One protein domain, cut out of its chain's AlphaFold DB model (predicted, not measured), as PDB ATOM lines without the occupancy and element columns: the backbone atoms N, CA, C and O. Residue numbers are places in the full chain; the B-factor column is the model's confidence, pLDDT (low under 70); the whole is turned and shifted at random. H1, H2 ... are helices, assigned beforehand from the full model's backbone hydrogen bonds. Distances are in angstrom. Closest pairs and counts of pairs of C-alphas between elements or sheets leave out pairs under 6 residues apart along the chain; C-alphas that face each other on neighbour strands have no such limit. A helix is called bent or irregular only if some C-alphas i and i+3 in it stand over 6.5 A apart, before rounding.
ATOM      1  N   GLU A 149     -21.260 -75.941 135.791       87.25
ATOM      2  CA  GLU A 149     -20.298 -76.891 136.358       87.25
ATOM      3  C   GLU A 149     -18.854 -76.502 136.021       87.25
ATOM      4  O   GLU A 149     -17.995 -76.526 136.900       87.25
ATOM      5  N   ILE A 150     -18.582 -76.072 134.785       85.88
ATOM      6  CA  ILE A 150     -17.248 -75.599 134.381       85.88
ATOM      7  C   ILE A 150     -16.831 -74.393 135.224       85.88
ATOM      8  O   ILE A 150     -15.753 -74.411 135.815       85.88
ATOM      9  N   CYS A 151     -17.696 -73.385 135.371       82.12
ATOM     10  CA  CYS A 151     -17.413 -72.237 136.235       82.12
ATOM     11  C   CYS A 151     -17.170 -72.657 137.694       82.12
ATOM     12  O   CYS A 151     -16.217 -72.178 138.305       82.12
ATOM     13  N   ARG A 152     -17.972 -73.589 138.236       83.81
ATOM     14  CA  ARG A 152     -17.798 -74.137 139.598       83.81
ATOM     15  C   ARG A 152     -16.460 -74.847 139.803       83.81
ATOM     16  O   ARG A 152     -15.952 -74.847 140.920       83.81
ATOM     17  N   ARG A 153     -15.880 -75.430 138.752       84.25
ATOM     18  CA  ARG A 153     -14.551 -76.062 138.799       84.25
ATOM     19  C   ARG A 153     -13.403 -75.072 138.634       84.25
ATOM     20  O   ARG A 153     -12.322 -75.325 139.151       84.25
ATOM     21  N   LEU A 154     -13.626 -73.973 137.913       79.00
ATOM     22  CA  LEU A 154     -12.594 -72.972 137.626       79.00
ATOM     23  C   LEU A 154     -12.417 -71.939 138.741       79.00
ATOM     24  O   LEU A 154     -11.339 -71.358 138.853       79.00
ATOM     25  N   ALA A 155     -13.446 -71.694 139.552       76.25
ATOM     26  CA  ALA A 155     -13.397 -70.676 140.593       76.25
ATOM     27  C   ALA A 155     -14.049 -71.152 141.902       76.25
ATOM     28  O   ALA A 155     -15.106 -71.786 141.872       76.25
ATOM     29  N   PRO A 156     -13.474 -70.800 143.069       77.75
ATOM     30  CA  PRO A 156     -14.109 -71.046 144.356       77.75
ATOM     31  C   PRO A 156     -15.514 -70.420 144.437       77.75
ATOM     32  O   PRO A 156     -15.726 -69.329 143.899       77.75
ATOM     33  N   PRO A 157     -16.462 -71.020 145.183       75.12
ATOM     34  CA  PRO A 157     -17.835 -70.513 145.279       75.12
ATOM     35  C   PRO A 157     -17.944 -69.048 145.717       75.12
ATOM     36  O   PRO A 157     -18.831 -68.336 145.251       75.12
ATOM     37  N   HIS A 158     -17.038 -68.579 146.583       73.00
ATOM     38  CA  HIS A 158     -17.023 -67.178 146.999       73.00
ATOM     39  C   HIS A 158     -16.680 -66.255 145.821       73.00
ATOM     40  O   HIS A 158     -17.421 -65.318 145.582       73.00
ATOM     41  N   VAL A 159     -15.675 -66.566 144.995       74.50
ATOM     42  CA  VAL A 159     -15.341 -65.773 143.795       74.50
ATOM     43  C   VAL A 159     -16.528 -65.698 142.825       74.50
ATOM     44  O   VAL A 159     -16.858 -64.625 142.320       74.50
ATOM     45  N   LEU A 160     -17.222 -66.817 142.601       70.88
ATOM     46  CA  LEU A 160     -18.391 -66.850 141.717       70.88
ATOM     47  C   LEU A 160     -19.545 -65.988 142.249       70.88
ATOM     48  O   LEU A 160     -20.132 -65.212 141.495       70.88
ATOM     49  N   ASN A 161     -19.858 -66.105 143.540       70.69
ATOM     50  CA  ASN A 161     -21.023 -65.451 144.133       70.69
ATOM     51  C   ASN A 161     -20.768 -63.989 144.520       70.69
ATOM     52  O   ASN A 161     -21.668 -63.168 144.378       70.69
ATOM     53  N   THR A 162     -19.571 -63.649 145.003       71.12
ATOM     54  CA  THR A 162     -19.269 -62.312 145.540       71.12
ATOM     55  C   THR A 162     -18.538 -61.410 144.556       71.12
ATOM     56  O   THR A 162     -18.606 -60.198 144.722       71.12
ATOM     57  N   ALA A 163     -17.856 -61.958 143.544       72.06
ATOM     58  CA  ALA A 163     -17.190 -61.150 142.518       72.06
ATOM     59  C   ALA A 163     -17.940 -61.197 141.181       72.06
ATOM     60  O   ALA A 163     -18.297 -60.153 140.646       72.06
ATOM     61  N   MET A 164     -18.243 -62.383 140.644       77.56
ATOM     62  CA  MET A 164     -18.778 -62.474 139.275       77.56
ATOM     63  C   MET A 164     -20.256 -62.086 139.143       77.56
ATOM     64  O   MET A 164     -20.600 -61.366 138.208       77.56
ATOM     65  N   GLN A 165     -21.139 -62.527 140.050       79.25
ATOM     66  CA  GLN A 165     -22.571 -62.177 139.958       79.25
ATOM     67  C   GLN A 165     -22.826 -60.657 140.022       79.25
ATOM     68  O   GLN A 165     -23.505 -60.156 139.123       79.25
ATOM     69  N   PRO A 166     -22.248 -59.896 140.976       85.19
ATOM     70  CA  PRO A 166     -22.423 -58.442 141.005       85.19
ATOM     71  C   PRO A 166     -21.853 -57.739 139.769       85.19
ATOM     72  O   PRO A 166     -22.421 -56.750 139.316       85.19
ATOM     73  N   LEU A 167     -20.763 -58.255 139.183       86.56
ATOM     74  CA  LEU A 167     -20.196 -57.698 137.952       86.56
ATOM     75  C   LEU A 167     -21.131 -57.866 136.747       86.56
ATOM     76  O   LEU A 167     -21.237 -56.942 135.945       86.56
ATOM     77  N   PHE A 168     -21.839 -58.995 136.628       88.19
ATOM     78  CA  PHE A 168     -22.851 -59.168 135.577       88.19
ATOM     79  C   PHE A 168     -24.028 -58.202 135.744       88.19
ATOM     80  O   PHE A 168     -24.533 -57.666 134.757       88.19
ATOM     81  N   GLU A 169     -24.479 -57.975 136.978       90.44
ATOM     82  CA  GLU A 169     -25.549 -57.014 137.260       90.44
ATOM     83  C   GLU A 169     -25.105 -55.578 136.961       90.44
ATOM     84  O   GLU A 169     -25.809 -54.844 136.263       90.44
ATOM     85  N   LEU A 170     -23.903 -55.208 137.409       90.81
ATOM     86  CA  LEU A 170     -23.301 -53.905 137.145       90.81
ATOM     87  C   LEU A 170     -23.140 -53.648 135.644       90.81
ATOM     88  O   LEU A 170     -23.510 -52.577 135.169       90.81
ATOM     89  N   ASP A 171     -22.625 -54.625 134.894       93.19
ATOM     90  CA  ASP A 171     -22.500 -54.541 133.438       93.19
ATOM     91  C   ASP A 171     -23.866 -54.322 132.774       93.19
ATOM     92  O   ASP A 171     -24.021 -53.451 131.919       93.19
ATOM     93  N   ARG A 172     -24.894 -55.055 133.213       92.50
ATOM     94  CA  ARG A 172     -26.242 -54.930 132.652       92.50
ATOM     95  C   ARG A 172     -26.834 -53.538 132.866       92.50
ATOM     96  O   ARG A 172     -27.423 -52.989 131.936       92.50
ATOM     97  N   LEU A 173     -26.669 -52.970 134.061       93.50
ATOM     98  CA  LEU A 173     -27.099 -51.604 134.368       93.50
ATOM     99  C   LEU A 173     -26.293 -50.574 133.568       93.50
ATOM    100  O   LEU A 173     -26.874 -49.691 132.942       93.50
ATOM    101  N   ALA A 174     -24.970 -50.733 133.498       92.31
ATOM    102  CA  ALA A 174     -24.100 -49.839 132.740       92.31
ATOM    103  C   ALA A 174     -24.475 -49.801 131.248       92.31
ATOM    104  O   ALA A 174     -24.589 -48.722 130.663       92.31
ATOM    105  N   ARG A 175     -24.739 -50.960 130.636       92.75
ATOM    106  CA  ARG A 175     -25.191 -51.039 129.238       92.75
ATOM    107  C   ARG A 175     -26.561 -50.399 129.028       92.75
ATOM    108  O   ARG A 175     -26.773 -49.778 127.990       92.75
ATOM    109  N   ALA A 176     -27.479 -50.514 129.993       93.00
ATOM    110  CA  ALA A 176     -28.780 -49.842 129.927       93.00
ATOM    111  C   ALA A 176     -28.649 -48.307 129.930       93.00
ATOM    112  O   ALA A 176     -29.478 -47.618 129.342       93.00
ATOM    113  N   GLU A 177     -27.576 -47.776 130.522       95.06
ATOM    114  CA  GLU A 177     -27.204 -46.355 130.483       95.06
ATOM    115  C   GLU A 177     -26.404 -45.963 129.220       95.06
ATOM    116  O   GLU A 177     -25.958 -44.823 129.098       95.06
ATOM    117  N   GLY A 178     -26.191 -46.890 128.280       93.31
ATOM    118  CA  GLY A 178     -25.431 -46.652 127.048       93.31
ATOM    119  C   GLY A 178     -23.908 -46.743 127.200       93.31
ATOM    120  O   GLY A 178     -23.183 -46.368 126.277       93.31
ATOM    121  N   LYS A 179     -23.396 -47.240 128.334       94.25
ATOM    122  CA  LYS A 179     -21.955 -47.490 128.517       94.25
ATOM    123  C   LYS A 179     -21.516 -48.734 127.727       94.25
ATOM    124  O   LYS A 179     -22.328 -49.638 127.506       94.25
ATOM    125  N   PRO A 180     -20.240 -48.811 127.304       92.50
ATOM    126  CA  PRO A 180     -19.713 -50.014 126.670       92.50
ATOM    127  C   PRO A 180     -19.749 -51.215 127.634       92.50
ATOM    128  O   PRO A 180     -19.703 -51.017 128.850       92.50
ATOM    129  N   PRO A 181     -19.791 -52.454 127.108       94.25
ATOM    130  CA  PRO A 181     -19.682 -53.662 127.916       94.25
ATOM    131  C   PRO A 181     -18.440 -53.671 128.800       94.25
ATOM    132  O   PRO A 181     -17.341 -53.357 128.337       94.25
ATOM    133  N   LEU A 182     -18.598 -54.130 130.036       93.62
ATOM    134  CA  LEU A 182     -17.480 -54.570 130.852       93.62
ATOM    135  C   LEU A 182     -16.846 -55.804 130.214       93.62
ATOM    136  O   LEU A 182     -17.536 -56.713 129.735       93.62
ATOM    137  N   THR A 183     -15.519 -55.840 130.238       93.56
ATOM    138  CA  THR A 183     -14.729 -56.952 129.719       93.56
ATOM    139  C   THR A 183     -13.834 -57.543 130.798       93.56
ATOM    140  O   THR A 183     -13.467 -56.883 131.771       93.56
ATOM    141  N   VAL A 184     -13.485 -58.814 130.620       91.69
ATOM    142  CA  VAL A 184     -12.459 -59.514 131.399       91.69
ATOM    143  C   VAL A 184     -11.423 -60.110 130.457       91.69
ATOM    144  O   VAL A 184     -11.778 -60.500 129.341       91.69
ATOM    145  N   PRO A 185     -10.152 -60.218 130.874       94.62
ATOM    146  CA  PRO A 185      -9.150 -60.875 130.054       94.62
ATOM    147  C   PRO A 185      -9.477 -62.362 129.900       94.62
ATOM    148  O   PRO A 185      -9.997 -63.008 130.817       94.62
ATOM    149  N   VAL A 186      -9.142 -62.927 128.742       94.94
ATOM    150  CA  VAL A 186      -9.287 -64.371 128.501       94.94
ATOM    151  C   VAL A 186      -8.269 -65.117 129.348       94.94
ATOM    152  O   VAL A 186      -8.621 -66.073 130.031       94.94
ATOM    153  N   VAL A 187      -7.030 -64.623 129.364       94.56
ATOM    154  CA  VAL A 187      -5.920 -65.114 130.183       94.56
ATOM    155  C   VAL A 187      -5.151 -63.946 130.795       94.56
ATOM    156  O   VAL A 187      -5.076 -62.863 130.213       94.56
ATOM    157  N   THR A 188      -4.523 -64.156 131.949       92.44
ATOM    158  CA  THR A 188      -3.602 -63.176 132.545       92.44
ATOM    159  C   THR A 188      -2.401 -63.864 133.188       92.44
ATOM    160  O   THR A 188      -2.508 -64.981 133.687       92.44
ATOM    161  N   LYS A 189      -1.242 -63.196 133.137       90.31
ATOM    162  CA  LYS A 189      -0.011 -63.585 133.850       90.31
ATOM    163  C   LYS A 189       0.103 -62.920 135.221       90.31
ATOM    164  O   LYS A 189       1.023 -63.241 135.968       90.31
ATOM    165  N   GLU A 190      -0.774 -61.971 135.523       87.50
ATOM    166  CA  GLU A 190      -0.720 -61.221 136.770       87.50
ATOM    167  C   GLU A 190      -1.024 -62.151 137.952       87.50
ATOM    168  O   GLU A 190      -2.069 -62.811 137.955       87.50
ATOM    169  N   PRO A 191      -0.140 -62.234 138.965       78.88
ATOM    170  CA  PRO A 191      -0.404 -63.024 140.160       78.88
ATOM    171  C   PRO A 191      -1.696 -62.570 140.846       78.88
ATOM    172  O   PRO A 191      -1.842 -61.402 141.196       78.88
ATOM    173  N   GLY A 192      -2.643 -63.493 141.029       76.06
ATOM    174  CA  GLY A 192      -3.966 -63.179 141.585       76.06
ATOM    175  C   GLY A 192      -4.914 -62.453 140.621       76.06
ATOM    176  O   GLY A 192      -6.036 -62.137 141.012       76.06
ATOM    177  N   GLY A 193      -4.503 -62.213 139.371       79.38
ATOM    178  CA  GLY A 193      -5.349 -61.635 138.336       79.38
ATOM    179  C   GLY A 193      -6.494 -62.574 137.948       79.38
ATOM    180  O   GLY A 193      -6.309 -63.781 137.788       79.38
ATOM    181  N   GLN A 194      -7.689 -62.014 137.771       81.12
ATOM    182  CA  GLN A 194      -8.869 -62.769 137.357       81.12
ATOM    183  C   GLN A 194      -8.982 -62.787 135.828       81.12
ATOM    184  O   GLN A 194      -8.841 -61.757 135.174       81.12
ATOM    185  N   SER A 195      -9.243 -63.959 135.252       89.06
ATOM    186  CA  SER A 195      -9.454 -64.142 133.811       89.06
ATOM    187  C   SER A 195     -10.470 -65.250 133.545       89.06
ATOM    188  O   SER A 195     -10.804 -66.019 134.450       89.06
ATOM    189  N   ALA A 196     -10.982 -65.323 132.317       88.94
ATOM    190  CA  ALA A 196     -11.957 -66.341 131.932       88.94
ATOM    191  C   ALA A 196     -11.367 -67.764 131.956       88.94
ATOM    192  O   ALA A 196     -12.068 -68.714 132.301       88.94
ATOM    193  N   LEU A 197     -10.084 -67.911 131.607       90.44
ATOM    194  CA  LEU A 197      -9.367 -69.181 131.504       90.44
ATOM    195  C   LEU A 197      -8.037 -69.110 132.283       90.44
ATOM    196  O   LEU A 197      -6.974 -68.926 131.691       90.44
ATOM    197  N   PRO A 198      -8.060 -69.276 133.618       87.88
ATOM    198  CA  PRO A 198      -6.894 -69.029 134.470       87.88
ATOM    199  C   PRO A 198      -5.847 -70.160 134.469       87.88
ATOM    200  O   PRO A 198      -4.867 -70.079 135.209       87.88
ATOM    201  N   SER A 199      -6.042 -71.239 133.701       88.25
ATOM    202  CA  SER A 199      -5.140 -72.396 133.754       88.25
ATOM    203  C   SER A 199      -3.781 -72.102 133.092       88.25
ATOM    204  O   SER A 199      -3.736 -71.372 132.094       88.25
ATOM    205  N   PRO A 200      -2.672 -72.694 133.577       91.06
ATOM    206  CA  PRO A 200      -1.358 -72.550 132.946       91.06
ATOM    207  C   PRO A 200      -1.347 -72.937 131.459       91.06
ATOM    208  O   PRO A 200      -0.698 -72.275 130.650       91.06
ATOM    209  N   GLU A 201      -2.103 -73.966 131.079       92.38
ATOM    210  CA  GLU A 201      -2.235 -74.431 129.694       92.38
ATOM    211  C   GLU A 201      -2.930 -73.381 128.825       92.38
ATOM    212  O   GLU A 201      -2.483 -73.104 127.713       92.38
ATOM    213  N   SER A 202      -3.983 -72.744 129.350       93.06
ATOM    214  CA  SER A 202      -4.700 -71.670 128.656       93.06
ATOM    215  C   SER A 202      -3.789 -70.462 128.448       93.06
ATOM    216  O   SER A 202      -3.694 -69.936 127.342       93.06
ATOM    217  N   ILE A 203      -3.052 -70.063 129.488       93.94
ATOM    218  CA  ILE A 203      -2.061 -68.981 129.434       93.94
ATOM    219  C   ILE A 203      -0.998 -69.281 128.372       93.94
ATOM    220  O   ILE A 203      -0.683 -68.416 127.551       93.94
ATOM    221  N   SER A 204      -0.466 -70.507 128.360       95.00
ATOM    222  CA  SER A 204       0.540 -70.941 127.389       95.00
ATOM    223  C   SER A 204       0.005 -70.956 125.956       95.00
ATOM    224  O   SER A 204       0.751 -70.640 125.033       95.00
ATOM    225  N   PHE A 205      -1.261 -71.325 125.765       95.19
ATOM    226  CA  PHE A 205      -1.895 -71.379 124.450       95.19
ATOM    227  C   PHE A 205      -2.226 -69.988 123.899       95.19
ATOM    228  O   PHE A 205      -1.910 -69.704 122.748       95.19
ATOM    229  N   PHE A 206      -2.855 -69.120 124.698       96.00
ATOM    230  CA  PHE A 206      -3.412 -67.849 124.222       96.00
ATOM    231  C   PHE A 206      -2.387 -66.716 124.132       96.00
ATOM    232  O   PHE A 206      -2.425 -65.926 123.192       96.00
ATOM    233  N   LEU A 207      -1.449 -66.607 125.077       92.94
ATOM    234  CA  LEU A 207      -0.548 -65.448 125.114       92.94
ATOM    235  C   LEU A 207       0.348 -65.254 123.885       92.94
ATOM    236  O   LEU A 207       0.552 -64.094 123.519       92.94
ATOM    237  N   PRO A 208       0.861 -66.305 123.218       94.75
ATOM    238  CA  PRO A 208       1.624 -66.128 121.983       94.75
ATOM    239  C   PRO A 208       0.862 -65.344 120.902       94.75
ATOM    240  O   PRO A 208       1.484 -64.616 120.126       94.75
ATOM    241  N   TRP A 209      -0.474 -65.425 120.894       94.88
ATOM    242  CA  TRP A 209      -1.338 -64.745 119.926       94.88
ATOM    243  C   TRP A 209      -1.448 -63.236 120.139       94.88
ATOM    244  O   TRP A 209      -1.753 -62.512 119.196       94.88
ATOM    245  N   VAL A 210      -1.144 -62.740 121.341       89.62
ATOM    246  CA  VAL A 210      -1.043 -61.291 121.592       89.62
ATOM    247  C   VAL A 210       0.166 -60.707 120.859       89.62
ATOM    248  O   VAL A 210       0.109 -59.608 120.321       89.62
ATOM    249  N   SER A 211       1.277 -61.444 120.843       83.12
ATOM    250  CA  SER A 211       2.574 -60.959 120.359       83.12
ATOM    251  C   SER A 211       2.882 -61.287 118.897       83.12
ATOM    252  O   SER A 211       3.842 -60.748 118.355       83.12
ATOM    253  N   ASN A 212       2.116 -62.169 118.251       89.12
ATOM    254  CA  ASN A 212       2.431 -62.677 116.907       89.12
ATOM    255  C   ASN A 212       1.759 -61.900 115.757       89.12
ATOM    256  O   ASN A 212       1.756 -62.375 114.624       89.12
ATOM    257  N   GLY A 213       1.174 -60.731 116.037       87.38
ATOM    258  CA  GLY A 213       0.479 -59.919 115.033       87.38
ATOM    259  C   GLY A 213      -0.887 -60.464 114.605       87.38
ATOM    260  O   GLY A 213      -1.432 -60.000 113.604       87.38
ATOM    261  N   SER A 214      -1.448 -61.440 115.329       93.19
ATOM    262  CA  SER A 214      -2.806 -61.918 115.067       93.19
ATOM    263  C   SER A 214      -3.871 -60.864 115.377       93.19
ATOM    264  O   SER A 214      -3.641 -59.882 116.082       93.19
ATOM    265  N   THR A 215      -5.081 -61.095 114.869       92.62
ATOM    266  CA  THR A 215      -6.264 -60.268 115.152       92.62
ATOM    267  C   THR A 215      -6.979 -60.665 116.445       92.62
ATOM    268  O   THR A 215      -8.011 -60.073 116.782       92.62
ATOM    269  N   TRP A 216      -6.466 -61.669 117.164       96.88
ATOM    270  CA  TRP A 216      -7.061 -62.132 118.407       96.88
ATOM    271  C   TRP A 216      -6.966 -61.064 119.497       96.88
ATOM    272  O   TRP A 216      -5.990 -60.321 119.591       96.88
ATOM    273  N   ARG A 217      -7.995 -60.996 120.345       95.75
ATOM    274  CA  ARG A 217      -8.078 -60.039 121.447       95.75
ATOM    275  C   ARG A 217      -8.171 -60.791 122.762       95.75
ATOM    276  O   ARG A 217      -9.037 -61.644 122.923       95.75
ATOM    277  N   ASN A 218      -7.318 -60.428 123.714       96.38
ATOM    278  CA  ASN A 218      -7.340 -60.992 125.061       96.38
ATOM    279  C   ASN A 218      -8.434 -60.345 125.927       96.38
ATOM    280  O   ASN A 218      -8.146 -59.767 126.972       96.38
ATOM    281  N   GLU A 219      -9.684 -60.403 125.480       95.56
ATOM    282  CA  GLU A 219     -10.837 -59.855 126.195       95.56
ATOM    283  C   GLU A 219     -12.107 -60.644 125.852       95.56
ATOM    284  O   GLU A 219     -12.238 -61.179 124.752       95.56
ATOM    285  N   LEU A 220     -13.049 -60.708 126.790       95.00
ATOM    286  CA  LEU A 220     -14.418 -61.185 126.593       95.00
ATOM    287  C   LEU A 220     -15.380 -60.247 127.306       95.00
ATOM    288  O   LEU A 220     -15.080 -59.792 128.410       95.00
ATOM    289  N   THR A 221     -16.546 -59.990 126.715       94.50
ATOM    290  CA  THR A 221     -17.596 -59.236 127.409       94.50
ATOM    291  C   THR A 221     -18.210 -60.067 128.535       94.50
ATOM    292  O   THR A 221     -18.336 -61.292 128.452       94.50
ATOM    293  N   LEU A 222     -18.635 -59.393 129.601       85.25
ATOM    294  CA  LEU A 222     -19.368 -60.005 130.703       85.25
ATOM    295  C   LEU A 222     -20.846 -60.155 130.329       85.25
ATOM    296  O   LEU A 222     -21.682 -59.379 130.763       85.25
TER     297      LEU A 222
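AT A GLANCE: This is residues 149 to 222 of the 224 residues of a protein of Capronia epimyces CBS 606.96 (UniProt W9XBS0). A long helix, H2, stands on one side of an open frame and a shorter one, H3, on the opposite side, with no helix-to-helix contact between them; the middle is crossed by strand-like loop stretches, where residues 183 to 184 pair with residues 220 to 221 near the end of the printed part. The short H1 makes a corner near the first turns of H2. The printed part has 74 residues, with three named helices in the order H1, H2, H3 and no named strand; the class is all helix. It is only just loose, close to compact, with a radius of gyration of the C-alphas of 13.8 A and spans of 36 by 30 by 22 A.

HOW THE PARTS SIT: H2, residues 157 to 176, is the longest helix and touches no helix. H1, residues 149 to 154, is close to it but not clearly touching; their closest C-alphas, those of Arg 152 and Leu 160, are 7.6 A apart. The lines of H1 and H2 are about perpendicular, at 75 degrees. H3, residues 200 to 211, is apart from both H1 and H2. The short pairing of residues 183 to 184 with 220 to 221 is antiparallel. Every O i to N i+4 pair is within hydrogen-bond range in H1, against 13 of 16 in H2 and 4 of 8 in H3.

IN THESE COORDINATES: H2 measures 28.0 A from C-alpha 157 at (-17.835, -70.513, 145.279) to C-alpha 176 at (-28.780, -49.842, 129.927). It is neither bent nor irregular, but only just: C-alphas 162 and 165 are 6.5 A apart. H3 measures 17.6 A and ends with C-alpha 211 at (2.574, -60.959, 120.359); it is only just irregular, with C-alphas 205 and 208 6.8 A apart. H1 measures 8.7 A.

THE WHOLE: The two C-alphas farthest apart, those of Glu 177 and Glu 201, are 37.6 A apart. The printed part has no cut. The link from H1 to H2 is tight, and that from H2 to H3, residues 177 to 199, is long. The mean pLDDT of the printed part is 88.0, and no printed residue is under 70.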